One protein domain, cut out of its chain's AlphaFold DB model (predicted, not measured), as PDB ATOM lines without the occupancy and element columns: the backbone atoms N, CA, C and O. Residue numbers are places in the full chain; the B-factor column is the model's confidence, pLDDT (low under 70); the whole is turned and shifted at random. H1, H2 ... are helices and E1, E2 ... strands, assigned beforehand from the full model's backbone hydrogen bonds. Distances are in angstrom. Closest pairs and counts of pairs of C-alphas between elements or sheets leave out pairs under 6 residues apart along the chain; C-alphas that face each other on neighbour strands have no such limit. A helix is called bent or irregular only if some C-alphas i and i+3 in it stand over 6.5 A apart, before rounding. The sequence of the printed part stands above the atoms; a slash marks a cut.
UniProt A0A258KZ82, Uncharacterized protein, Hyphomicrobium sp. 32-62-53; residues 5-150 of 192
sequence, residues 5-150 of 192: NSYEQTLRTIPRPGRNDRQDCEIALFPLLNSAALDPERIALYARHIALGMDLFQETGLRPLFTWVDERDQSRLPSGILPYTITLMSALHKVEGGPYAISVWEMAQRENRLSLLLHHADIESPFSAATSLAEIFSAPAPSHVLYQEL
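Overview. This is residues 5 to 150 of the 192 residues of an uncharacterized protein of Hyphomicrobium sp. 32-62-53 (UniProt A0A258KZ82). A twisted sheet of four strands has H3 across one face, near its E1 edge, and the short helix H5 over the other face. H2 packs on H3, H1 and H4 lie near one end of E1, and the loop of residues 73 to 84 reaches out past the other end. The printed part has 146 residues, in the order H1 H2 H3 E1 E2 E3 E4 H4 H5; the class is mixed, helices and strands. The sheet, E1 E2 E3 E4, is antiparallel and a meander, each strand the neighbour of the one before. The whole is compact, with a radius of gyration of the C-alphas of 15.5 A and spans of 50 by 35 by 31 A.

Along the chain. H1, residues 5 to 11, begins at C-alpha 5 (36.348, 2.062, -37.763). H2 is residues 22 to 34, only just irregular: C-alphas 28 and 31 are 6.8 A apart. H3, residues 40 to 56, is 24.2 A long. E1 is residues 64 to 72, E2 85 to 94, E3 100 to 110, 31.9 A long, and E4 113 to 124, which bends by 63 degrees at residue 118. H4 is residues 133 to 138; H5, residues 142 to 148, ends at C-alpha 148 (47.285, -4.910, -10.508).

Arrangement. Within hydrogen-bond range are N 68 and O 90 of E1 and E2, 2.8 A, N 91 and O 103 of E2 and E3, 2.7 A, and N 108 and O 115 of E3 and E4, 2.8 A. H3 is on the sheet at a height of 8.9 A; the closest C-alphas of H3 and E1 are Ile 50 and Thr 67, 5.9 A. H5 is on the opposite face at 9.2 A. H2 and H3 touch, closest at C-alphas Glu 26 and Ala 47, 5.0 A, at a steep tilt of 49 degrees. Every O i to N i+4 pair is within range in H1, H3, H4 and H5, and 7 of 9 in H2.

Size, cuts and confidence. The C-alphas farthest apart, Gly 80 and Ala 130, are 50.2 A apart. The printed part has no cut; the link E1 to E2 is long. Mean pLDDT of the printed part is 74.9, with 48 residues under 70, among them 71 to 86 and 108 to 121.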
ATOM      1  N   ASN A   5      37.097   0.969 -37.135       90.81
ATOM      2  CA  ASN A   5      36.348   2.062 -37.763       90.81
ATOM      3  C   ASN A   5      35.131   1.577 -38.570       90.81
ATOM      4  O   ASN A   5      34.048   2.145 -38.449       90.81
ATOM      5  N   SER A   6      35.268   0.520 -39.381       89.88
ATOM      6  CA  SER A   6      34.115   0.002 -40.134       89.88
ATOM      7  C   SER A   6      33.085  -0.647 -39.208       89.88
ATOM      8  O   SER A   6      31.875  -0.519 -39.429       89.88
ATOM      9  N   TYR A   7      33.555  -1.283 -38.132       89.69
ATOM     10  CA  TYR A   7      32.706  -1.802 -37.067       89.69
ATOM     11  C   TYR A   7      31.916  -0.686 -36.386       89.69
ATOM     12  O   TYR A   7      30.695  -0.767 -36.312       89.69
ATOM     13  N   GLU A   8      32.584   0.393 -35.975       89.19
ATOM     14  CA  GLU A   8      31.951   1.571 -35.379       89.19
ATOM     15  C   GLU A   8      30.865   2.165 -36.287       89.19
ATOM     16  O   GLU A   8      29.755   2.439 -35.828       89.19
ATOM     17  N   GLN A   9      31.159   2.349 -37.578       89.19
ATOM     18  CA  GLN A   9      30.199   2.894 -38.542       89.19
ATOM     19  C   GLN A   9      28.941   2.034 -38.643       89.19
ATOM     20  O   GLN A   9      27.830   2.563 -38.676       89.19
ATOM     21  N   THR A  10      29.106   0.714 -38.641       89.12
ATOM     22  CA  THR A  10      27.974  -0.213 -38.705       89.12
ATOM     23  C   THR A  10      27.231  -0.267 -37.372       89.12
ATOM     24  O   THR A  10      26.010  -0.238 -37.349       89.12
ATOM     25  N   LEU A  11      27.934  -0.245 -36.238       87.88
ATOM     26  CA  LEU A  11      27.316  -0.219 -34.910       87.88
ATOM     27  C   LEU A  11      26.411   1.010 -34.713       87.88
ATOM     28  O   LEU A  11      25.405   0.946 -34.006       87.88
ATOM     29  N   ARG A  12      26.738   2.143 -35.349       86.94
ATOM     30  CA  ARG A  12      25.908   3.358 -35.309       86.94
ATOM     31  C   ARG A  12      24.543   3.183 -35.977       86.94
ATOM     32  O   ARG A  12      23.633   3.930 -35.626       86.94
ATOM     33  N   THR A  13      24.386   2.225 -36.892       88.44
ATOM     34  CA  THR A  13      23.097   1.941 -37.546       88.44
ATOM     35  C   THR A  13      22.184   1.079 -36.676       88.44
ATOM     36  O   THR A  13      20.968   1.108 -36.858       88.44
ATOM     37  N   ILE A  14      22.746   0.362 -35.699       87.75
ATOM     38  CA  ILE A  14      21.977  -0.440 -34.750       87.75
ATOM     39  C   ILE A  14      21.275   0.512 -33.765       87.75
ATOM     40  O   ILE A  14      21.937   1.360 -33.147       87.75
ATOM     41  N   PRO A  15      19.943   0.418 -33.600       85.19
ATOM     42  CA  PRO A  15      19.224   1.209 -32.609       85.19
ATOM     43  C   PRO A  15      19.811   1.000 -31.213       85.19
ATOM     44  O   PRO A  15      20.243  -0.099 -30.866       85.19
ATOM     45  N   ARG A  16      19.860   2.065 -30.405       81.00
ATOM     46  CA  ARG A  16      20.169   1.870 -28.984       81.00
ATOM     47  C   ARG A  16      19.034   1.057 -28.370       81.00
ATOM     48  O   ARG A  16      17.887   1.402 -28.652       81.00
ATOM     49  N   PRO A  17      19.341   0.044 -27.548       78.75
ATOM     50  CA  PRO A  17      18.298  -0.593 -26.778       78.75
ATOM     51  C   PRO A  17      17.738   0.462 -25.831       78.75
ATOM     52  O   PRO A  17      18.511   1.139 -25.157       78.75
ATOM     53  N   GLY A  18      16.427   0.645 -25.824       68.31
ATOM     54  CA  GLY A  18      15.718   1.070 -24.637       68.31
ATOM     55  C   GLY A  18      15.722  -0.007 -23.541       68.31
ATOM     56  O   GLY A  18      16.424  -1.017 -23.547       68.31
ATOM     57  N   ARG A  19      14.915   0.228 -22.513       60.03
ATOM     58  CA  ARG A  19      15.014  -0.553 -21.276       60.03
ATOM     59  C   ARG A  19      14.520  -2.004 -21.394       60.03
ATOM     60  O   ARG A  19      14.956  -2.855 -20.619       60.03
ATOM     61  N   ASN A  20      13.636  -2.271 -22.360       59.62
ATOM     62  CA  ASN A  20      12.907  -3.536 -22.530       59.62
ATOM     63  C   ASN A  20      13.172  -4.241 -23.878       59.62
ATOM     64  O   ASN A  20      12.568  -5.273 -24.142       59.62
ATOM     65  N   ASP A  21      14.043  -3.707 -24.731       69.00
ATOM     66  CA  ASP A  21      14.312  -4.179 -26.104       69.00
ATOM     67  C   ASP A  21      15.782  -4.620 -26.283       69.00
ATOM     68  O   ASP A  21      16.282  -4.769 -27.400       69.00
ATOM     69  N   ARG A  22      16.497  -4.864 -25.172       77.50
ATOM     70  CA  ARG A  22      17.892  -5.339 -25.188       77.50
ATOM     71  C   ARG A  22      18.070  -6.582 -26.052       77.50
ATOM     72  O   ARG A  22      19.055  -6.665 -26.774       77.50
ATOM     73  N   GLN A  23      17.092  -7.483 -26.051       81.75
ATOM     74  CA  GLN A  23      17.106  -8.684 -26.881       81.75
ATOM     75  C   GLN A  23      17.100  -8.371 -28.389       81.75
ATOM     76  O   GLN A  23      17.792  -9.042 -29.152       81.75
ATOM     77  N   ASP A  24      16.388  -7.331 -28.825       85.00
ATOM     78  CA  ASP A  24      16.374  -6.923 -30.235       85.00
ATOM     79  C   ASP A  24      17.720  -6.307 -30.638       85.00
ATOM     80  O   ASP A  24      18.243  -6.584 -31.721       85.00
ATOM     81  N   CYS A  25      18.330  -5.530 -29.737       86.06
ATOM     82  CA  CYS A  25      19.688  -5.019 -29.922       86.06
ATOM     83  C   CYS A  25      20.720  -6.157 -29.982       86.06
ATOM     84  O   CYS A  25      21.571  -6.161 -30.871       86.06
ATOM     85  N   GLU A  26      20.615  -7.156 -29.100       88.81
ATOM     86  CA  GLU A  26      21.453  -8.362 -29.119       88.81
ATOM     87  C   GLU A  26      21.388  -9.065 -30.478       88.81
ATOM     88  O   GLU A  26      22.424  -9.301 -31.099       88.81
ATOM     89  N   ILE A  27      20.179  -9.337 -30.978       88.31
ATOM     90  CA  ILE A  27      19.971  -9.992 -32.276       88.31
ATOM     91  C   ILE A  27      20.578  -9.155 -33.412       88.31
ATOM     92  O   ILE A  27      21.233  -9.703 -34.303       88.31
ATOM     93  N   ALA A  28      20.425  -7.828 -33.370       89.12
ATOM     94  CA  ALA A  28      20.994  -6.926 -34.369       89.12
ATOM     95  C   ALA A  28      22.536  -6.893 -34.362       89.12
ATOM     96  O   ALA A  28      23.146  -6.589 -35.390       89.12
ATOM     97  N   LEU A  29      23.183  -7.233 -33.241       89.69
ATOM     98  CA  LEU A  29      24.645  -7.289 -33.114       89.69
ATOM     99  C   LEU A  29      25.254  -8.579 -33.688       89.69
ATOM    100  O   LEU A  29      26.438  -8.592 -34.032       89.69
ATOM    101  N   PHE A  30      24.483  -9.659 -33.833       89.38
ATOM    102  CA  PHE A  30      25.014 -10.960 -34.267       89.38
ATOM    103  C   PHE A  30      25.666 -10.922 -35.660       89.38
ATOM    104  O   PHE A  30      26.787 -11.421 -35.792       89.38
ATOM    105  N   PRO A  31      25.057 -10.319 -36.706       86.44
ATOM    106  CA  PRO A  31      25.691 -10.226 -38.023       86.44
ATOM    107  C   PRO A  31      27.030  -9.482 -37.984       86.44
ATOM    108  O   PRO A  31      27.965  -9.835 -38.700       86.44
ATOM    109  N   LEU A  32      27.128  -8.476 -37.112       85.69
ATOM    110  CA  LEU A  32      28.315  -7.652 -36.936       85.69
ATOM    111  C   LEU A  32      29.459  -8.457 -36.303       85.69
ATOM    112  O   LEU A  32      30.590  -8.427 -36.788       85.69
ATOM    113  N   LEU A  33      29.156  -9.219 -35.253       83.81
ATOM    114  CA  LEU A  33      30.126 -10.029 -34.511       83.81
ATOM    115  C   LEU A  33      30.525 -11.313 -35.252       83.81
ATOM    116  O   LEU A  33      31.671 -11.744 -35.148       83.81
ATOM    117  N   ASN A  34      29.635 -11.871 -36.077       81.69
ATOM    118  CA  ASN A  34      29.952 -12.991 -36.972       81.69
ATOM    119  C   ASN A  34      31.118 -12.671 -37.924       81.69
ATOM    120  O   ASN A  34      31.873 -13.563 -38.309       81.69
ATOM    121  N   SER A  35      31.317 -11.395 -38.273       73.31
ATOM    122  CA  SER A  35      32.428 -10.966 -39.134       73.31
ATOM    123  C   SER A  35      33.816 -11.114 -38.490       73.31
ATOM    124  O   SER A  35      34.831 -11.042 -39.189       73.31
ATOM    125  N   ALA A  36      33.869 -11.333 -37.172       69.44
ATOM    126  CA  ALA A  36      35.095 -11.445 -36.391       69.44
ATOM    127  C   ALA A  36      35.608 -12.891 -36.225       69.44
ATOM    128  O   ALA A  36      36.590 -13.091 -35.516       69.44
ATOM    129  N   ALA A  37      34.983 -13.879 -36.883       73.31
ATOM    130  CA  ALA A  37      35.373 -15.298 -36.838       73.31
ATOM    131  C   ALA A  37      35.450 -15.893 -35.414       73.31
ATOM    132  O   ALA A  37      36.284 -16.748 -35.120       73.31
ATOM    133  N   LEU A  38      34.575 -15.422 -34.528       76.88
ATOM    134  CA  LEU A  38      34.397 -15.961 -33.183       76.88
ATOM    135  C   LEU A  38      33.481 -17.183 -33.207       76.88
ATOM    136  O   LEU A  38      32.661 -17.336 -34.113       76.88
ATOM    137  N   ASP A  39      33.579 -18.028 -32.183       84.88
ATOM    138  CA  ASP A  39      32.587 -19.077 -31.971       84.88
ATOM    139  C   ASP A  39      31.215 -18.485 -31.568       84.88
ATOM    140  O   ASP A  39      31.144 -17.374 -31.021       84.88
ATOM    141  N   PRO A  40      30.105 -19.202 -31.833       84.94
ATOM    142  CA  PRO A  40      28.755 -18.698 -31.576       84.94
ATOM    143  C   PRO A  40      28.470 -18.328 -30.115       84.94
ATOM    144  O   PRO A  40      27.709 -17.393 -29.864       84.94
ATOM    145  N   GLU A  41      29.074 -19.028 -29.150       83.31
ATOM    146  CA  GLU A  41      28.874 -18.745 -27.725       83.31
ATOM    147  C   GLU A  41      29.512 -17.408 -27.348       83.31
ATOM    148  O   GLU A  41      28.874 -16.572 -26.702       83.31
ATOM    149  N   ARG A  42      30.731 -17.149 -27.838       81.31
ATOM    150  CA  ARG A  42      31.384 -15.844 -27.689       81.31
ATOM    151  C   ARG A  42      30.601 -14.735 -28.372       81.31
ATOM    152  O   ARG A  42      30.454 -13.669 -27.784       81.31
ATOM    153  N   ILE A  43      30.064 -14.962 -29.569       85.19
ATOM    154  CA  ILE A  43      29.234 -13.962 -30.262       85.19
ATOM    155  C   ILE A  43      28.022 -13.579 -29.416       85.19
ATOM    156  O   ILE A  43      27.787 -12.390 -29.197       85.19
ATOM    157  N   ALA A  44      27.287 -14.566 -28.900       85.19
ATOM    158  CA  ALA A  44      26.130 -14.320 -28.047       85.19
ATOM    159  C   ALA A  44      26.521 -13.578 -26.758       85.19
ATOM    160  O   ALA A  44      25.839 -12.635 -26.349       85.19
ATOM    161  N   LEU A  45      27.648 -13.958 -26.147       81.00
ATOM    162  CA  LEU A  45      28.181 -13.297 -24.961       81.00
ATOM    163  C   LEU A  45      28.519 -11.826 -25.241       81.00
ATOM    164  O   LEU A  45      28.058 -10.946 -24.514       81.00
ATOM    165  N   TYR A  46      29.288 -11.542 -26.292       84.00
ATOM    166  CA  TYR A  46      29.683 -10.177 -26.643       84.00
ATOM    167  C   TYR A  46      28.486  -9.321 -27.055       84.00
ATOM    168  O   TYR A  46      28.404  -8.173 -26.629       84.00
ATOM    169  N   ALA A  47      27.532  -9.870 -27.810       87.38
ATOM    170  CA  ALA A  47      26.307  -9.165 -28.181       87.38
ATOM    171  C   ALA A  47      25.523  -8.711 -26.944       87.38
ATOM    172  O   ALA A  47      25.198  -7.531 -26.822       87.38
ATOM    173  N   ARG A  48      25.300  -9.623 -25.989       81.44
ATOM    174  CA  ARG A  48      24.620  -9.327 -24.721       81.44
ATOM    175  C   ARG A  48      25.304  -8.213 -23.944       81.44
ATOM    176  O   ARG A  48      24.648  -7.295 -23.460       81.44
ATOM    177  N   HIS A  49      26.622  -8.277 -23.832       77.69
ATOM    178  CA  HIS A  49      27.372  -7.308 -23.043       77.69
ATOM    179  C   HIS A  49      27.521  -5.955 -23.750       77.69
ATOM    180  O   HIS A  49      27.490  -4.921 -23.087       77.69
ATOM    181  N   ILE A  50      27.610  -5.925 -25.084       84.81
ATOM    182  CA  ILE A  50      27.580  -4.673 -25.850       84.81
ATOM    183  C   ILE A  50      26.198  -4.033 -25.732       84.81
ATOM    184  O   ILE A  50      26.126  -2.841 -25.456       84.81
ATOM    185  N   ALA A  51      25.111  -4.803 -25.852       83.06
ATOM    186  CA  ALA A  51      23.752  -4.304 -25.647       83.06
ATOM    187  C   ALA A  51      23.555  -3.761 -24.219       83.06
ATOM    188  O   ALA A  51      23.031  -2.660 -24.045       83.06
ATOM    189  N   LEU A  52      24.048  -4.477 -23.200       76.62
ATOM    190  CA  LEU A  52      24.056  -4.012 -21.809       76.62
ATOM    191  C   LEU A  52      24.855  -2.713 -21.648       76.62
ATOM    192  O   LEU A  52      24.388  -1.778 -21.004       76.62
ATOM    193  N   GLY A  53      26.043  -2.631 -22.242       75.62
ATOM    194  CA  GLY A  53      26.820  -1.403 -22.245       75.62
ATOM    195  C   GLY A  53      26.053  -0.270 -22.938       75.62
ATOM    196  O   GLY A  53      25.939   0.816 -22.391       75.62
ATOM    197  N   MET A  54      25.475  -0.500 -24.118       80.62
ATOM    198  CA  MET A  54      24.723   0.517 -24.863       80.62
ATOM    199  C   MET A  54      23.538   1.083 -24.071       80.62
ATOM    200  O   MET A  54      23.263   2.276 -24.220       80.62
ATOM    201  N   ASP A  55      22.890   0.253 -23.247       77.75
ATOM    202  CA  ASP A  55      21.863   0.636 -22.267       77.75
ATOM    203  C   ASP A  55      22.470   1.492 -21.136       77.75
ATOM    204  O   ASP A  55      22.048   2.624 -20.907       77.75
ATOM    205  N   LEU A  56      23.559   1.027 -20.512       71.50
ATOM    206  CA  LEU A  56      24.259   1.743 -19.434       71.50
ATOM    207  C   LEU A  56      24.842   3.105 -19.856       71.50
ATOM    208  O   LEU A  56      24.850   4.047 -19.068       71.50
ATOM    209  N   PHE A  57      25.342   3.230 -21.086       69.31
ATOM    210  CA  PHE A  57      25.983   4.449 -21.592       69.31
ATOM    211  C   PHE A  57      24.999   5.442 -22.241       69.31
ATOM    212  O   PHE A  57      25.454   6.453 -22.785       69.31
ATOM    213  N   GLN A  58      23.679   5.198 -22.209       67.56
ATOM    214  CA  GLN A  58      22.681   6.091 -22.823       67.56
ATOM    215  C   GLN A  58      22.855   7.557 -22.395       67.56
ATOM    216  O   GLN A  58      22.865   8.440 -23.252       67.56
ATOM    217  N   GLU A  59      23.070   7.810 -21.100       59.97
ATOM    218  CA  GLU A  59      23.165   9.164 -20.527       59.97
ATOM    219  C   GLU A  59      24.413   9.940 -20.973       59.97
ATOM    220  O   GLU A  59      24.418  11.167 -20.984       59.97
ATOM    221  N   THR A  60      25.471   9.233 -21.376       62.09
ATOM    222  CA  THR A  60      26.744   9.845 -21.802       62.09
ATOM    223  C   THR A  60      26.814  10.107 -23.304       62.09
ATOM    224  O   THR A  60      27.771  10.704 -23.785       62.09
ATOM    225  N   GLY A  61      25.847   9.603 -24.079       65.00
ATOM    226  CA  GLY A  61      25.907   9.636 -25.542       65.00
ATOM    227  C   GLY A  61      26.956   8.694 -26.154       65.00
ATOM    228  O   GLY A  61      26.993   8.542 -27.379       65.00
ATOM    229  N   LEU A  62      27.742   7.977 -25.342       71.25
ATOM    230  CA  LEU A  62      28.783   7.051 -25.793       71.25
ATOM    231  C   LEU A  62      28.192   5.697 -26.206       71.25
ATOM    232  O   LEU A  62      27.165   5.261 -25.677       71.25
ATOM    233  N   ARG A  63      28.803   5.039 -27.196       79.06
ATOM    234  CA  ARG A  63      28.457   3.669 -27.608       79.06
ATOM    235  C   ARG A  63      29.663   2.762 -27.379       79.06
ATOM    236  O   ARG A  63      30.716   3.040 -27.958       79.06
ATOM    237  N   PRO A  64      29.529   1.700 -26.571       84.75
ATOM    238  CA  PRO A  64      30.583   0.715 -26.442       84.75
ATOM    239  C   PRO A  64      30.725  -0.044 -27.765       84.75
ATOM    240  O   PRO A  64      29.771  -0.615 -28.277       84.75
ATOM    241  N   LEU A  65      31.927  -0.015 -28.319       87.81
ATOM    242  CA  LEU A  65      32.365  -0.760 -29.495       87.81
ATOM    243  C   LEU A  65      32.740  -2.197 -29.136       87.81
ATOM    244  O   LEU A  65      32.666  -3.097 -29.958       87.81
ATOM    245  N   PHE A  66      33.193  -2.414 -27.909       85.62
ATOM    246  CA  PHE A  66      33.650  -3.713 -27.447       85.62
ATOM    247  C   PHE A  66      33.420  -3.824 -25.952       85.62
ATOM    248  O   PHE A  66      33.391  -2.799 -25.271       85.62
ATOM    249  N   THR A  67      33.313  -5.045 -25.442       79.81
ATOM    250  CA  THR A  67      33.188  -5.319 -24.012       79.81
ATOM    251  C   THR A  67      34.081  -6.478 -23.582       79.81
ATOM    252  O   THR A  67      34.076  -7.529 -24.213       79.81
ATOM    253  N   TRP A  68      34.807  -6.311 -22.481       82.38
ATOM    254  CA  TRP A  68      35.471  -7.389 -21.750       82.38
ATOM    255  C   TRP A  68      34.742  -7.613 -20.432       82.38
ATOM    256  O   TRP A  68      34.343  -6.646 -19.778       82.38
ATOM    257  N   VAL A  69      34.598  -8.876 -20.045       74.81
ATOM    258  CA  VAL A  69      33.942  -9.281 -18.802       74.81
ATOM    259  C   VAL A  69      34.930 -10.106 -18.001       74.81
ATOM    260  O   VAL A  69      35.479 -11.082 -18.510       74.81
ATOM    261  N   ASP A  70      35.173  -9.678 -16.772       74.00
ATOM    262  CA  ASP A  70      36.072 -10.331 -15.829       74.00
ATOM    263  C   ASP A  70      35.273 -10.661 -14.567       74.00
ATOM    264  O   ASP A  70      34.856  -9.770 -13.816       74.00
ATOM    265  N   GLU A  71      34.980 -11.948 -14.397       66.25
ATOM    266  CA  GLU A  71      34.232 -12.475 -13.263       66.25
ATOM    267  C   GLU A  71      35.188 -12.727 -12.099       66.25
ATOM    268  O   GLU A  71      35.998 -13.654 -12.109       66.25
ATOM    269  N   ARG A  72      35.074 -11.908 -11.052       63.91
ATOM    270  CA  ARG A  72      35.779 -12.120  -9.791       63.91
ATOM    271  C   ARG A  72      34.803 -12.749  -8.808       63.91
ATOM    272  O   ARG A  72      33.916 -12.089  -8.263       63.91
ATOM    273  N   ASP A  73      34.988 -14.031  -8.527       52.12
ATOM    274  CA  ASP A  73      34.309 -14.649  -7.394       52.12
ATOM    275  C   ASP A  73      34.935 -14.120  -6.091       52.12
ATOM    276  O   ASP A  73      35.996 -14.566  -5.655       52.12
ATOM    277  N   GLN A  74      34.305 -13.109  -5.486       51.41
ATOM    278  CA  GLN A  74      34.661 -12.621  -4.155       51.41
ATOM    279  C   GLN A  74      33.729 -13.216  -3.101       51.41
ATOM    280  O   GLN A  74      33.031 -12.517  -2.368       51.41
ATOM    281  N   SER A  75      33.771 -14.535  -2.958       42.97
ATOM    282  CA  SER A  75      33.233 -15.242  -1.799       42.97
ATOM    283  C   SER A  75      34.064 -14.969  -0.532       42.97
ATOM    284  O   SER A  75      34.688 -15.878   0.004       42.97
ATOM    285  N   ARG A  76      34.117 -13.721  -0.029       43.12
ATOM    286  CA  ARG A  76      34.619 -13.383   1.328       43.12
ATOM    287  C   ARG A  76      34.383 -11.910   1.693       43.12
ATOM    288  O   ARG A  76      35.287 -11.083   1.629       43.12
ATOM    289  N   LEU A  77      33.196 -11.604   2.214       41.69
ATOM    290  CA  LEU A  77      33.066 -10.576   3.249       41.69
ATOM    291  C   LEU A  77      32.793 -11.280   4.585       41.69
ATOM    292  O   LEU A  77      31.913 -12.143   4.649       41.69
ATOM    293  N   PRO A  78      33.545 -10.974   5.656       38.28
ATOM    294  CA  PRO A  78      33.236 -11.491   6.974       38.28
ATOM    295  C   PRO A  78      31.940 -10.829   7.458       38.28
ATOM    296  O   PRO A  78      31.822  -9.608   7.448       38.28
ATOM    297  N   SER A  79      31.002 -11.655   7.922       43.62
ATOM    298  CA  SER A  79      29.717 -11.314   8.559       43.62
ATOM    299  C   SER A  79      28.515 -11.024   7.633       43.62
ATOM    300  O   SER A  79      28.273  -9.914   7.178       43.62
ATOM    301  N   GLY A  80      27.690 -12.059   7.434       44.78
ATOM    302  CA  GLY A  80      26.219 -11.966   7.423       44.78
ATOM    303  C   GLY A  80      25.494 -11.352   6.219       44.78
ATOM    304  O   GLY A  80      24.270 -11.435   6.173       44.78
ATOM    305  N   ILE A  81      26.191 -10.762   5.252       51.75
ATOM    306  CA  ILE A  81      25.582 -10.191   4.040       51.75
ATOM    307  C   ILE A  81      25.672 -11.232   2.907       51.75
ATOM    308  O   ILE A  81      26.687 -11.917   2.798       51.75
ATOM    309  N   LEU A  82      24.597 -11.397   2.115       50.56
ATOM    310  CA  LEU A  82      24.491 -12.398   1.036       50.56
ATOM    311  C   LEU A  82      25.753 -12.452   0.151       50.56
ATOM    312  O   LEU A  82      26.361 -11.407  -0.079       50.56
ATOM    313  N   PRO A  83      26.122 -13.626  -0.398       56.12
ATOM    314  CA  PRO A  83      27.213 -13.718  -1.359       56.12
ATOM    315  C   PRO A  83      26.877 -12.897  -2.613       56.12
ATOM    316  O   PRO A  83      25.799 -13.047  -3.193       56.12
ATOM    317  N   TYR A  84      27.801 -12.027  -3.015       58.97
ATOM    318  CA  TYR A  84      27.767 -11.312  -4.290       58.97
ATOM    319  C   TYR A  84      28.920 -11.821  -5.154       58.97
ATOM    320  O   TYR A  84      30.040 -11.961  -4.662       58.97
ATOM    321  N   THR A  85      28.658 -12.035  -6.440       63.97
ATOM    322  CA  THR A  85      29.722 -12.143  -7.444       63.97
ATOM    323  C   THR A  85      30.072 -10.730  -7.888       63.97
ATOM    324  O   THR A  85      29.173  -9.939  -8.180       63.97
ATOM    325  N   ILE A  86      31.358 -10.383  -7.918       67.50
ATOM    326  CA  ILE A  86      31.796  -9.069  -8.381       67.50
ATOM    327  C   ILE A  86      32.333  -9.215  -9.799       67.50
ATOM    328  O   ILE A  86      33.278  -9.954 -10.043       67.50
ATOM    329  N   THR A  87      31.786  -8.453 -10.731       70.94
ATOM    330  CA  THR A  87      32.185  -8.501 -12.137       70.94
ATOM    331  C   THR A  87      32.740  -7.148 -12.547       70.94
ATOM    332  O   THR A  87      32.192  -6.106 -12.185       70.94
ATOM    333  N   LEU A  88      33.838  -7.141 -13.297       74.44
ATOM    334  CA  LEU A  88      34.307  -5.946 -13.987       74.44
ATOM    335  C   LEU A  88      33.864  -6.012 -15.445       74.44
ATOM    336  O   LEU A  88      34.072  -7.014 -16.126       74.44
ATOM    337  N   MET A  89      33.275  -4.921 -15.921       78.00
ATOM    338  CA  MET A  89      32.936  -4.733 -17.324       78.00
ATOM    339  C   MET A  89      33.799  -3.610 -17.878       78.00
ATOM    340  O   MET A  89      33.690  -2.467 -17.444       78.00
ATOM    341  N   SER A  90      34.647  -3.912 -18.851       80.69
ATOM    342  CA  SER A  90      35.410  -2.889 -19.567       80.69
ATOM    343  C   SER A  90      34.814  -2.686 -20.943       80.69
ATOM    344  O   SER A  90      34.575  -3.666 -21.633       80.69
ATOM    345  N   ALA A  91      34.614  -1.447 -21.369       83.19
ATOM    346  CA  ALA A  91      34.048  -1.121 -22.663       83.19
ATOM    347  C   ALA A  91      34.962  -0.194 -23.463       83.19
ATOM    348  O   ALA A  91      35.328   0.881 -22.992       83.19
ATOM    349  N   LEU A  92      35.295  -0.584 -24.692       88.19
ATOM    350  CA  LEU A  92      35.977   0.295 -25.641       88.19
ATOM    351  C   LEU A  92      34.955   1.252 -26.246       88.19
ATOM    352  O   LEU A  92      33.929   0.791 -26.726       88.19
ATOM    353  N   HIS A  93      35.219   2.550 -26.290       86.88
ATOM    354  CA  HIS A  93      34.353   3.526 -26.944       86.88
ATOM    355  C   HIS A  93      35.179   4.579 -27.693       86.88
ATOM    356  O   HIS A  93      36.382   4.740 -27.477       86.88
ATOM    357  N   LYS A  94      34.525   5.301 -28.605       85.94
ATOM    358  CA  LYS A  94      35.129   6.431 -29.315       85.94
ATOM    359  C   LYS A  94      34.844   7.728 -28.562       85.94
ATOM    360  O   LYS A  94      33.676   8.059 -28.365       85.94
ATOM    361  N   VAL A  95      35.891   8.463 -28.181       82.19
ATOM    362  CA  VAL A  95      35.759   9.839 -27.679       82.19
ATOM    363  C   VAL A  95      35.523  10.768 -28.870       82.19
ATOM    364  O   VAL A  95      36.208  10.663 -29.892       82.19
ATOM    365  N   GLU A  96      34.542  11.663 -28.769       78.12
ATOM    366  CA  GLU A  96      34.237  12.626 -29.831       78.12
ATOM    367  C   GLU A  96      35.446  13.531 -30.111       78.12
ATOM    368  O   GLU A  96      36.018  14.121 -29.198       78.12
ATOM    369  N   GLY A  97      35.891  13.581 -31.372       77.00
ATOM    370  CA  GLY A  97      37.100  14.314 -31.774       77.00
ATOM    371  C   GLY A  97      38.423  13.756 -31.224       77.00
ATOM    372  O   GLY A  97      39.474  14.331 -31.496       77.00
ATOM    373  N   GLY A  98      38.393  12.646 -30.478       81.69
ATOM    374  CA  GLY A  98      39.534  12.118 -29.732       81.69
ATOM    375  C   GLY A  98      39.949  10.691 -30.114       81.69
ATOM    376  O   GLY A  98      39.431  10.100 -31.075       81.69
ATOM    377  N   PRO A  99      40.915  10.108 -29.378       85.25
ATOM    378  CA  PRO A  99      41.294   8.707 -29.526       85.25
ATOM    379  C   PRO A  99      40.177   7.763 -29.047       85.25
ATOM    380  O   PRO A  99      39.117   8.184 -28.579       85.25
ATOM    381  N   TYR A 100      40.395   6.458 -29.203       88.75
ATOM    382  CA  TYR A 100      39.564   5.472 -28.517       88.75
ATOM    383  C   TYR A 100      39.938   5.438 -27.034       88.75
ATOM    384  O   TYR A 100      41.109   5.584 -26.678       88.75
ATOM    385  N   ALA A 101      38.948   5.220 -26.180       86.31
ATOM    386  CA  ALA A 101      39.136   5.079 -24.746       86.31
ATOM    387  C   ALA A 101      38.457   3.806 -24.248       86.31
ATOM    388  O   ALA A 101      37.500   3.309 -24.840       86.31
ATOM    389  N   ILE A 102      38.977   3.264 -23.159       83.88
ATOM    390  CA  ILE A 102      38.390   2.128 -22.462       83.88
ATOM    391  C   ILE A 102      37.786   2.669 -21.170       83.88
ATOM    392  O   ILE A 102      38.505   3.244 -20.359       83.88
ATOM    393  N   SER A 103      36.488   2.456 -20.971       78.56
ATOM    394  CA  SER A 103      35.812   2.708 -19.698       78.56
ATOM    395  C   SER A 103      35.675   1.402 -18.934       78.56
ATOM    396  O   SER A 103      35.091   0.452 -19.447       78.56
ATOM    397  N   VAL A 104      36.174   1.341 -17.707       77.38
ATOM    398  CA  VAL A 104      36.050   0.151 -16.850       77.38
ATOM    399  C   VAL A 104      35.038   0.404 -15.747       77.38
ATOM    400  O   VAL A 104      35.134   1.432 -15.096       77.38
ATOM    401  N   TRP A 105      34.109  -0.527 -15.535       74.12
ATOM    402  CA  TRP A 105      33.024  -0.458 -14.560       74.12
ATOM    403  C   TRP A 105      33.053  -1.650 -13.614       74.12
ATOM    404  O   TRP A 105      33.304  -2.778 -14.033       74.12
ATOM    405  N   GLU A 106      32.709  -1.407 -12.353       71.69
ATOM    406  CA  GLU A 106      32.494  -2.454 -11.358       71.69
ATOM    407  C   GLU A 106      31.008  -2.719 -11.121       71.69
ATOM    408  O   GLU A 106      30.206  -1.798 -10.927       71.69
ATOM    409  N   MET A 107      30.654  -4.001 -11.136       71.00
ATOM    410  CA  MET A 107      29.299  -4.506 -10.981       71.00
ATOM    411  C   MET A 107      29.246  -5.550  -9.868       71.00
ATOM    412  O   MET A 107      30.153  -6.365  -9.717       71.00
ATOM    413  N   ALA A 108      28.150  -5.559  -9.119       67.75
ATOM    414  CA  ALA A 108      27.788  -6.644  -8.218       67.75
ATOM    415  C   ALA A 108      26.614  -7.419  -8.803       67.75
ATOM    416  O   ALA A 108      25.575  -6.832  -9.104       67.75
ATOM    417  N   GLN A 109      26.754  -8.735  -8.891       63.09
ATOM    418  CA  GLN A 109      25.671  -9.645  -9.213       63.09
ATOM    419  C   GLN A 109      25.204 -10.373  -7.954       63.09
ATOM    420  O   GLN A 109      25.985 -11.025  -7.261       63.09
ATOM    421  N   ARG A 110      23.901 -10.299  -7.681       60.84
ATOM    422  CA  ARG A 110      23.222 -11.126  -6.678       60.84
ATOM    423  C   ARG A 110      21.907 -11.627  -7.234       60.84
ATOM    424  O   ARG A 110      21.110 -10.821  -7.695       60.84
ATOM    425  N   GLU A 111      21.666 -12.936  -7.159       63.91
ATOM    426  CA  GLU A 111      20.396 -13.547  -7.594       63.91
ATOM    427  C   GLU A 111      19.991 -13.089  -9.017       63.91
ATOM    428  O   GLU A 111      18.846 -12.728  -9.273       63.91
ATOM    429  N   ASN A 112      20.961 -13.041  -9.942       54.97
ATOM    430  CA  ASN A 112      20.812 -12.531 -11.319       54.97
ATOM    431  C   ASN A 112      20.460 -11.038 -11.456       54.97
ATOM    432  O   ASN A 112      20.118 -10.583 -12.545       54.97
ATOM    433  N   ARG A 113      20.583 -10.251 -10.385       54.78
ATOM    434  CA  ARG A 113      20.466  -8.789 -10.417       54.78
ATOM    435  C   ARG A 113      21.848  -8.160 -10.452       54.78
ATOM    436  O   ARG A 113      22.635  -8.362  -9.529       54.78
ATOM    437  N   LEU A 114      22.114  -7.381 -11.497       60.12
ATOM    438  CA  LEU A 114      23.327  -6.583 -11.649       60.12
ATOM    439  C   LEU A 114      23.100  -5.186 -11.061       60.12
ATOM    440  O   LEU A 114      22.162  -4.483 -11.435       60.12
ATOM    441  N   SER A 115      23.962  -4.795 -10.129       60.41
ATOM    442  CA  SER A 115      24.018  -3.453  -9.551       60.41
ATOM    443  C   SER A 115      25.337  -2.805  -9.935       60.41
ATOM    444  O   SER A 115      26.397  -3.407  -9.757       60.41
ATOM    445  N   LEU A 116      25.283  -1.578 -10.447       63.94
ATOM    446  CA  LEU A 116      26.487  -0.804 -10.715       63.94
ATOM    447  C   LEU A 116      27.055  -0.284  -9.388       63.94
ATOM    448  O   LEU A 116      26.378   0.457  -8.679       63.94
ATOM    449  N   LEU A 117      28.289  -0.666  -9.061       58.03
ATOM    450  CA  LEU A 117      28.958  -0.271  -7.814       58.03
ATOM    451  C   LEU A 117      29.739   1.050  -7.931       58.03
ATOM    452  O   LEU A 117      30.039   1.671  -6.919       58.03
ATOM    453  N   LEU A 118      29.940   1.533  -9.163       57.88
ATOM    454  CA  LEU A 118      30.406   2.882  -9.511       57.88
ATOM    455  C   LEU A 118      31.885   3.169  -9.195       57.88
ATOM    456  O   LEU A 118      32.239   4.018  -8.383       57.88
ATOM    457  N   HIS A 119      32.744   2.546  -9.998       59.84
ATOM    458  CA  HIS A 119      34.072   3.051 -10.334       59.84
ATOM    459  C   HIS A 119      34.171   3.076 -11.855       59.84
ATOM    460  O   HIS A 119      34.098   2.016 -12.465       59.84
ATOM    461  N   HIS A 120      34.266   4.269 -12.450       64.25
ATOM    462  CA  HIS A 120      34.585   4.423 -13.866       64.25
ATOM    463  C   HIS A 120      35.957   5.070 -13.998       64.25
ATOM    464  O   HIS A 120      36.257   6.059 -13.329       64.25
ATOM    465  N   ALA A 121      36.794   4.502 -14.850       64.94
ATOM    466  CA  ALA A 121      38.033   5.126 -15.275       64.94
ATOM    467  C   ALA A 121      38.084   5.056 -16.794       64.94
ATOM    468  O   ALA A 121      37.988   3.963 -17.354       64.94
ATOM    469  N   ASP A 122      38.230   6.216 -17.431       72.00
ATOM    470  CA  ASP A 122      38.549   6.292 -18.851       72.00
ATOM    471  C   ASP A 122      40.064   6.259 -18.993       72.00
ATOM    472  O   ASP A 122      40.766   7.138 -18.482       72.00
ATOM    473  N   ILE A 123      40.560   5.236 -19.675       76.88
ATOM    474  CA  ILE A 123      41.972   5.099 -20.016       76.88
ATOM    475  C   ILE A 123      42.140   5.175 -21.527       76.88
ATOM    476  O   ILE A 123      41.256   4.762 -22.282       76.88
ATOM    477  N   GLU A 124      43.279   5.698 -21.973       81.94
ATOM    478  CA  GLU A 124      43.619   5.677 -23.391       81.94
ATOM    479  C   GLU A 124      43.670   4.234 -23.891       81.94
ATOM    480  O   GLU A 124      44.248   3.348 -23.256       81.94
ATOM    481  N   SER A 125      43.028   3.990 -25.029       86.31
ATOM    482  CA  SER A 125      43.088   2.690 -25.667       86.31
ATOM    483  C   SER A 125      44.366   2.567 -26.500       86.31
ATOM    484  O   SER A 125      44.679   3.488 -27.256       86.31
ATOM    485  N   PRO A 126      45.057   1.412 -26.471       86.56
ATOM    486  CA  PRO A 126      46.125   1.129 -27.428       86.56
ATOM    487  C   PRO A 126      45.585   0.875 -28.848       86.56
ATOM    488  O   PRO A 126      46.367   0.711 -29.784       86.56
ATOM    489  N   PHE A 127      44.261   0.801 -29.028       91.00
ATOM    490  CA  PHE A 127      43.635   0.511 -30.312       91.00
ATOM    491  C   PHE A 127      43.430   1.774 -31.144       91.00
ATOM    492  O   PHE A 127      43.009   2.827 -30.662       91.00
ATOM    493  N   SER A 128      43.685   1.637 -32.440       91.56
ATOM    494  CA  SER A 128      43.470   2.677 -33.440       91.56
ATOM    495  C   SER A 128      42.287   2.326 -34.342       91.56
ATOM    496  O   SER A 128      41.778   1.207 -34.337       91.56
ATOM    497  N   ALA A 129      41.888   3.266 -35.198       90.31
ATOM    498  CA  ALA A 129      40.823   3.061 -36.183       90.31
ATOM    499  C   ALA A 129      41.113   1.899 -37.158       90.31
ATOM    500  O   ALA A 129      40.184   1.295 -37.698       90.31
ATOM    501  N   ALA A 130      42.398   1.600 -37.382       92.12
ATOM    502  CA  ALA A 130      42.864   0.542 -38.271       92.12
ATOM    503  C   ALA A 130      43.005  -0.822 -37.578       92.12
ATOM    504  O   ALA A 130      43.136  -1.827 -38.274       92.12
ATOM    505  N   THR A 131      42.959  -0.873 -36.240       92.56
ATOM    506  CA  THR A 131      43.047  -2.129 -35.488       92.56
ATOM    507  C   THR A 131      41.916  -3.060 -35.911       92.56
ATOM    508  O   THR A 131      40.760  -2.647 -36.052       92.56
ATOM    509  N   SER A 132      42.251  -4.321 -36.149       90.00
ATOM    510  CA  SER A 132      41.279  -5.327 -36.558       90.00
ATOM    511  C   SER A 132      40.451  -5.820 -35.373       90.00
ATOM    512  O   SER A 132      40.926  -5.860 -34.239       90.00
ATOM    513  N   LEU A 133      39.216  -6.263 -35.620       86.00
ATOM    514  CA  LEU A 133      38.397  -6.817 -34.537       86.00
ATOM    515  C   LEU A 133      39.041  -8.040 -33.879       86.00
ATOM    516  O   LEU A 133      38.971  -8.169 -32.662       86.00
ATOM    517  N   ALA A 134      39.697  -8.916 -34.646       84.31
ATOM    518  CA  ALA A 134      40.316 -10.113 -34.077       84.31
ATOM    519  C   ALA A 134      41.469  -9.777 -33.115       84.31
ATOM    520  O   ALA A 134      41.634 -10.463 -32.107       84.31
ATOM    521  N   GLU A 135      42.234  -8.712 -33.386       88.19
ATOM    522  CA  GLU A 135      43.251  -8.211 -32.453       88.19
ATOM    523  C   GLU A 135      42.611  -7.725 -31.149       88.19
ATOM    524  O   GLU A 135      43.106  -8.051 -30.073       88.19
ATOM    525  N   ILE A 136      41.478  -7.019 -31.226       87.50
ATOM    526  CA  ILE A 136      40.736  -6.566 -30.038       87.50
ATOM    527  C   ILE A 136      40.193  -7.768 -29.248       87.50
ATOM    528  O   ILE A 136      40.360  -7.818 -28.032       87.50
ATOM    529  N   PHE A 137      39.616  -8.771 -29.924       81.94
ATOM    530  CA  PHE A 137      39.119 -10.004 -29.291       81.94
ATOM    531  C   PHE A 137      40.217 -10.853 -28.641       81.94
ATOM    532  O   PHE A 137      39.930 -11.620 -27.724       81.94
ATOM    533  N   SER A 138      41.455 -10.733 -29.118       83.12
ATOM    534  CA  SER A 138      42.608 -11.457 -28.574       83.12
ATOM    535  C   SER A 138      43.313 -10.687 -27.454       83.12
ATOM    536  O   SER A 138      44.195 -11.237 -26.794       83.12
ATOM    537  N   ALA A 139      42.958  -9.417 -27.241       84.00
ATOM    538  CA  ALA A 139      43.577  -8.582 -26.227       84.00
ATOM    539  C   ALA A 139      43.068  -8.934 -24.816       84.00
ATOM    540  O   ALA A 139      41.879  -9.220 -24.640       84.00
ATOM    541  N   PRO A 140      43.941  -8.879 -23.792       79.62
ATOM    542  CA  PRO A 140      43.535  -9.111 -22.413       79.62
ATOM    543  C   PRO A 140      42.563  -8.030 -21.933       79.62
ATOM    544  O   PRO A 140      42.613  -6.880 -22.373       79.62
ATOM    545  N   ALA A 141      41.709  -8.397 -20.975       75.88
ATOM    546  CA  ALA A 141      40.804  -7.448 -20.350       75.88
ATOM    547  C   ALA A 141      41.608  -6.343 -19.625       75.88
ATOM    548  O   ALA A 141      42.443  -6.645 -18.765       75.88
ATOM    549  N   PRO A 142      41.367  -5.058 -19.930       72.75
ATOM    550  CA  PRO A 142      42.113  -3.940 -19.345       72.75
ATOM    551  C   PRO A 142      41.861  -3.778 -17.835       72.75
ATOM    552  O   PRO A 142      42.699  -3.225 -17.121       72.75
ATOM    553  N   SER A 143      40.750  -4.323 -17.328       66.62
ATOM    554  CA  SER A 143      40.442  -4.440 -15.898       66.62
ATOM    555  C   SER A 143      41.566  -5.088 -15.085       66.62
ATOM    556  O   SER A 143      41.831  -4.665 -13.959       66.62
ATOM    557  N   HIS A 144      42.261  -6.069 -15.665       58.12
ATOM    558  CA  HIS A 144      43.325  -6.814 -15.001       58.12
ATOM    559  C   HIS A 144      44.525  -5.921 -14.654       58.12
ATOM    560  O   HIS A 144      45.047  -5.976 -13.541       58.12
ATOM    561  N   VAL A 145      44.925  -5.044 -15.580       59.56
ATOM    562  CA  VAL A 145      46.056  -4.120 -15.398       59.56
ATOM    563  C   VAL A 145      45.735  -3.080 -14.327       59.56
ATOM    564  O   VAL A 145      46.521  -2.854 -13.414       59.56
ATOM    565  N   LEU A 146      44.538  -2.497 -14.368       60.88
ATOM    566  CA  LEU A 146      44.136  -1.465 -13.410       60.88
ATOM    567  C   LEU A 146      43.986  -1.994 -11.977       60.88
ATOM    568  O   LEU A 146      44.247  -1.260 -11.021       60.88
ATOM    569  N   TYR A 147      43.585  -3.259 -11.815       57.59
ATOM    570  CA  TYR A 147      43.568  -3.914 -10.510       57.59
ATOM    571  C   TYR A 147      44.982  -4.209  -9.999       57.59
ATOM    572  O   TYR A 147      45.273  -3.933  -8.836       57.59
ATOM    573  N   GLN A 148      45.872  -4.718 -10.857       55.94
ATOM    574  CA  GLN A 148      47.285  -4.910 -10.508       55.94
ATOM    575  C   GLN A 148      47.949  -3.597 -10.082       55.94
ATOM    576  O   GLN A 148      48.739  -3.574  -9.142       55.94
ATOM    577  N   GLU A 149      47.573  -2.494 -10.724       59.41
ATOM    578  CA  GLU A 149      48.026  -1.145 -10.390       59.41
ATOM    579  C   GLU A 149      47.274  -0.513  -9.202       59.41
ATOM    580  O   GLU A 149      47.508   0.651  -8.878       59.41
ATOM    581  N   LEU A 150      46.366  -1.249  -8.547       56.19
ATOM    582  CA  LEU A 150      45.555  -0.810  -7.401       56.19
ATOM    583  C   LEU A 150      44.754   0.480  -7.640       56.19
ATOM    584  O   LEU A 150      44.312   1.126  -6.687       56.19
TER     585      LEU A 150